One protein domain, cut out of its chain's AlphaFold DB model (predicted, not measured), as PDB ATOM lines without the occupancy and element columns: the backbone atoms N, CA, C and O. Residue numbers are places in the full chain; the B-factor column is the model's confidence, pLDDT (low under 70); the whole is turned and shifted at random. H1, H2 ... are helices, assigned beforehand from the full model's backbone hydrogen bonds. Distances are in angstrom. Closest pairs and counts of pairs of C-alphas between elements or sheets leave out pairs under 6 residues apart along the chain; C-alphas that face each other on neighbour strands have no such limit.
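AT A GLANCE: This is residues 137 to 178 of the 191 residues of an uncharacterized protein of viral metagenome (UniProt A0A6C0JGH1). One long helix, H1, makes most of the length of a thin rod, and after its last residue, Arg 158, a tight link turns a corner into the short helix H2. From H2 the tail, residues 171 to 178, folds back toward the end of H1, while residues 137 to 149 of H1 stick out free. The printed part has 42 residues with two named helices, H1 then H2, and no named strand; the class is all helix. It is only just loose, close to extended, with a radius of gyration of the C-alphas of 13.5 A and spans of 43 by 14 by 10 A.

IN THESE COORDINATES: H1, residues 137 to 158, runs 31.2 A from C-alpha 137 at (256.499, 196.371, 146.426) to C-alpha 158 at (258.841, 174.200, 168.265). H2, residues 161 to 170, measures 14.2 A and ends at C-alpha 170 at (269.145, 171.584, 177.049).

HOW THE PARTS SIT: H1 and H2 are close but not clearly touching; their closest C-alphas, of Arg 158 and Ile 164, are 6.5 A apart. Their lines are about perpendicular, at 79 degrees. In H1 and H2 every O i to N i+4 pair is within hydrogen-bond range.

THE WHOLE: The C-alphas farthest apart, of Leu 137 and Lys 169, are 43.5 A apart. The link from H1 to H2 is tight, the printed part has no cut, and no printed residue is under 70 in pLDDT.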
ATOM      1  N   LEU A 137     257.526 196.911 145.533       93.69
ATOM      2  CA  LEU A 137     256.499 196.371 146.426       93.69
ATOM      3  C   LEU A 137     256.373 194.851 146.273       93.69
ATOM      4  O   LEU A 137     256.396 194.140 147.278       93.69
ATOM      5  N   ARG A 138     256.330 194.335 145.037       93.69
ATOM      6  CA  ARG A 138     256.285 192.892 144.749       93.69
ATOM      7  C   ARG A 138     257.512 192.168 145.313       93.69
ATOM      8  O   ARG A 138     257.361 191.104 145.918       93.69
ATOM      9  N   LEU A 139     258.714 192.743 145.189       92.50
ATOM     10  CA  LEU A 139     259.932 192.178 145.788       92.50
ATOM     11  C   LEU A 139     259.814 192.085 147.314       92.50
ATOM     12  O   LEU A 139     259.989 191.005 147.884       92.50
ATOM     13  N   ILE A 140     259.465 193.190 147.974       93.81
ATOM     14  CA  ILE A 140     259.295 193.242 149.432       93.81
ATOM     15  C   ILE A 140     258.262 192.210 149.889       93.81
ATOM     16  O   ILE A 140     258.559 191.377 150.750       93.81
ATOM     17  N   GLN A 141     257.087 192.202 149.260       94.44
ATOM     18  CA  GLN A 141     256.005 191.264 149.559       94.44
ATOM     19  C   GLN A 141     256.451 189.808 149.388       94.44
ATOM     20  O   GLN A 141     256.163 188.973 150.245       94.44
ATOM     21  N   ARG A 142     257.198 189.485 148.325       94.00
ATOM     22  CA  ARG A 142     257.740 188.137 148.094       94.00
ATOM     23  C   ARG A 142     258.679 187.707 149.219       94.00
ATOM     24  O   ARG A 142     258.558 186.594 149.739       94.00
ATOM     25  N   HIS A 143     259.590 188.585 149.637       95.06
ATOM     26  CA  HIS A 143     260.496 188.297 150.750       95.06
ATOM     27  C   HIS A 143     259.752 188.137 152.076       95.06
ATOM     28  O   HIS A 143     260.070 187.217 152.835       95.06
ATOM     29  N   TRP A 144     258.743 188.972 152.328       94.56
ATOM     30  CA  TRP A 144     257.887 188.876 153.509       94.56
ATOM     31  C   TRP A 144     257.123 187.564 153.555       94.56
ATOM     32  O   TRP A 144     257.224 186.856 154.553       94.56
ATOM     33  N   LYS A 145     256.444 187.186 152.467       94.88
ATOM     34  CA  LYS A 145     255.704 185.920 152.374       94.88
ATOM     35  C   LYS A 145     256.613 184.721 152.649       94.88
ATOM     36  O   LYS A 145     256.282 183.871 153.472       94.88
ATOM     37  N   ARG A 146     257.809 184.694 152.049       94.19
ATOM     38  CA  ARG A 146     258.800 183.628 152.282       94.19
ATOM     39  C   ARG A 146     259.278 183.583 153.736       94.19
ATOM     40  O   ARG A 146     259.353 182.515 154.337       94.19
ATOM     41  N   LYS A 147     259.607 184.735 154.327       94.06
ATOM     42  CA  LYS A 147     260.053 184.810 155.727       94.06
ATOM     43  C   LYS A 147     258.942 184.400 156.684       94.06
ATOM     44  O   LYS A 147     259.201 183.625 157.597       94.06
ATOM     45  N   TYR A 148     257.725 184.869 156.450       95.12
ATOM     46  CA  TYR A 148     256.547 184.495 157.220       95.12
ATOM     47  C   TYR A 148     256.312 182.981 157.193       95.12
ATOM     48  O   TYR A 148     256.165 182.373 158.252       95.12
ATOM     49  N   LEU A 149     256.386 182.356 156.013       95.88
ATOM     50  CA  LEU A 149     256.278 180.903 155.870       95.88
ATOM     51  C   LEU A 149     257.342 180.165 156.697       95.88
ATOM     52  O   LEU A 149     257.013 179.248 157.449       95.88
ATOM     53  N   ASN A 150     258.599 180.611 156.644       95.06
ATOM     54  CA  ASN A 150     259.673 180.019 157.447       95.06
ATOM     55  C   ASN A 150     259.407 180.145 158.955       95.06
ATOM     56  O   ASN A 150     259.603 179.183 159.695       95.06
ATOM     57  N   ARG A 151     258.926 181.308 159.419       95.88
ATOM     58  CA  ARG A 151     258.552 181.508 160.833       95.88
ATOM     59  C   ARG A 151     257.431 180.560 161.244       95.88
ATOM     60  O   ARG A 151     257.534 179.933 162.294       95.88
ATOM     61  N   LYS A 152     256.395 180.420 160.411       96.88
ATOM     62  CA  LYS A 152     255.271 179.505 160.653       96.88
ATOM     63  C   LYS A 152     255.754 178.059 160.806       96.88
ATOM     64  O   LYS A 152     255.348 177.377 161.743       96.88
ATOM     65  N   ASN A 153     256.675 177.624 159.948       96.69
ATOM     66  CA  ASN A 153     257.264 176.284 160.021       96.69
ATOM     67  C   ASN A 153     258.084 176.079 161.302       96.69
ATOM     68  O   ASN A 153     257.917 175.067 161.976       96.69
ATOM     69  N   ILE A 154     258.914 177.054 161.686       97.12
ATOM     70  CA  ILE A 154     259.689 176.998 162.937       97.12
ATOM     71  C   ILE A 154     258.765 176.907 164.150       97.12
ATOM     72  O   ILE A 154     258.994 176.074 165.022       97.12
ATOM     73  N   ILE A 155     257.708 177.721 164.204       96.56
ATOM     74  CA  ILE A 155     256.725 177.680 165.295       96.56
ATOM     75  C   ILE A 155     256.074 176.294 165.372       96.56
ATOM     76  O   ILE A 155     255.996 175.723 166.457       96.56
ATOM     77  N   LYS A 156     255.688 175.712 164.230       97.25
ATOM     78  CA  LYS A 156     255.127 174.353 164.169       97.25
ATOM     79  C   LYS A 156     256.101 173.300 164.712       97.25
ATOM     80  O   LYS A 156     255.694 172.438 165.481       97.25
ATOM     81  N   ILE A 157     257.384 173.380 164.354       96.56
ATOM     82  CA  ILE A 157     258.421 172.457 164.849       96.56
ATOM     83  C   ILE A 157     258.628 172.625 166.359       96.56
ATOM     84  O   ILE A 157     258.714 171.633 167.086       96.56
ATOM     85  N   ARG A 158     258.674 173.873 166.841       96.69
ATOM     86  CA  ARG A 158     258.841 174.200 168.265       96.69
ATOM     87  C   ARG A 158     257.672 173.750 169.130       96.69
ATOM     88  O   ARG A 158     257.892 173.441 170.292       96.69
ATOM     89  N   ALA A 159     256.471 173.690 168.564       96.25
ATOM     90  CA  ALA A 159     255.279 173.194 169.241       96.25
ATOM     91  C   ALA A 159     255.226 171.657 169.351       96.25
ATOM     92  O   ALA A 159     254.346 171.128 170.023       96.25
ATOM     93  N   SER A 160     256.130 170.918 168.692       96.88
ATOM     94  CA  SER A 160     256.131 169.454 168.781       96.88
ATOM     95  C   SER A 160     256.659 168.961 170.140       96.88
ATOM     96  O   SER A 160     257.633 169.524 170.650       96.88
ATOM     97  N   PRO A 161     256.102 167.871 170.705       97.38
ATOM     98  CA  PRO A 161     256.538 167.340 172.002       97.38
ATOM     99  C   PRO A 161     258.030 166.994 172.057       97.38
ATOM    100  O   PRO A 161     258.690 167.231 173.065       97.38
ATOM    101  N   LEU A 162     258.584 166.482 170.951       96.69
ATOM    102  CA  LEU A 162     260.007 166.153 170.840       96.69
ATOM    103  C   LEU A 162     260.886 167.394 171.022       96.69
ATOM    104  O   LEU A 162     261.847 167.373 171.791       96.69
ATOM    105  N   THR A 163     260.539 168.487 170.343       97.00
ATOM    106  CA  THR A 163     261.282 169.746 170.433       97.00
ATOM    107  C   THR A 163     261.125 170.402 171.803       97.00
ATOM    108  O   THR A 163     262.094 170.960 172.317       97.00
ATOM    109  N   ILE A 164     259.937 170.309 172.410       96.81
ATOM    110  CA  ILE A 164     259.679 170.810 173.767       96.81
ATOM    111  C   ILE A 164     260.550 170.058 174.778       96.81
ATOM    112  O   ILE A 164     261.323 170.689 175.494       96.81
ATOM    113  N   SER A 165     260.535 168.721 174.758       97.88
ATOM    114  CA  SER A 165     261.372 167.911 175.652       97.88
ATOM    115  C   SER A 165     262.869 168.171 175.448       97.88
ATOM    116  O   SER A 165     263.645 168.201 176.405       97.88
ATOM    117  N   PHE A 166     263.304 168.402 174.204       97.69
ATOM    118  CA  PHE A 166     264.685 168.795 173.926       97.69
ATOM    119  C   PHE A 166     265.034 170.144 174.568       97.69
ATOM    120  O   PHE A 166     266.104 170.275 175.168       97.69
ATOM    121  N   PHE A 167     264.146 171.137 174.451       97.06
ATOM    122  CA  PHE A 167     264.329 172.455 175.057       97.06
ATOM    123  C   PHE A 167     264.391 172.369 176.584       97.06
ATOM    124  O   PHE A 167     265.275 172.976 177.178       97.06
ATOM    125  N   GLU A 168     263.530 171.571 177.214       97.56
ATOM    126  CA  GLU A 168     263.534 171.352 178.668       97.56
ATOM    127  C   GLU A 168     264.864 170.773 179.167       97.56
ATOM    128  O   GLU A 168     265.387 171.207 180.189       97.56
ATOM    129  N   LYS A 169     265.447 169.825 178.421       96.94
ATOM    130  CA  LYS A 169     266.713 169.171 178.795       96.94
ATOM    131  C   LYS A 169     267.946 170.046 178.563       96.94
ATOM    132  O   LYS A 169     268.907 169.945 179.316       96.94
ATOM    133  N   ASN A 170     267.947 170.865 177.510       96.50
ATOM    134  CA  ASN A 170     269.145 171.584 177.049       96.50
ATOM    135  C   ASN A 170     269.077 173.112 177.245       96.50
ATOM    136  O   ASN A 170     270.064 173.809 177.006       96.50
ATOM    137  N   GLY A 171     267.909 173.661 177.593       95.31
ATOM    138  CA  GLY A 171     267.639 175.102 177.690       95.31
ATOM    139  C   GLY A 171     267.619 175.851 176.349       95.31
ATOM    140  O   GLY A 171     267.559 177.081 176.326       95.31
ATOM    141  N   LYS A 172     267.724 175.144 175.215       95.38
ATOM    142  CA  LYS A 172     267.789 175.715 173.857       95.38
ATOM    143  C   LYS A 172     267.056 174.827 172.858       95.38
ATOM    144  O   LYS A 172     267.012 173.611 173.014       95.38
ATOM    145  N   TYR A 173     266.516 175.431 171.800       96.12
ATOM    146  CA  TYR A 173     265.896 174.687 170.702       96.12
ATOM    147  C   TYR A 173     266.950 173.965 169.832       96.12
ATOM    148  O   TYR A 173     268.089 174.450 169.726       96.12
ATOM    149  N   PRO A 174     266.577 172.845 169.174       94.44
ATOM    150  CA  PRO A 174     267.407 172.170 168.177       94.44
ATOM    151  C   PRO A 174     267.868 173.119 167.069       94.44
ATOM    152  O   PRO A 174     267.156 174.061 166.726       94.44
ATOM    153  N   GLU A 175     269.029 172.849 166.467       93.44
ATOM    154  CA  GLU A 175     269.657 173.731 165.464       93.44
ATOM    155  C   GLU A 175     268.734 174.093 164.302       93.44
ATOM    156  O   GLU A 175     268.662 175.255 163.908       93.44
ATOM    157  N   THR A 176     267.935 173.138 163.834       92.62
ATOM    158  CA  THR A 176     266.980 173.317 162.730       92.62
ATOM    159  C   THR A 176     265.899 174.368 162.998       92.62
ATOM    160  O   THR A 176     265.317 174.903 162.057       92.62
ATOM    161  N   CYS A 177     265.610 174.676 164.266       94.69
ATOM    162  CA  CYS A 177     264.586 175.641 164.666       94.69
ATOM    163  C   CYS A 177     265.072 176.608 165.756       94.69
ATOM    164  O   CYS A 177     264.252 177.245 166.428       94.69
ATOM    165  N   ARG A 178     266.392 176.735 165.938       94.06
ATOM    166  CA  ARG A 178     267.005 177.575 166.975       94.06
ATOM    167  C   ARG A 178     266.774 179.056 166.715       94.06
ATOM    168  O   ARG A 178     266.333 179.768 167.616       94.06
TER     169      ARG A 178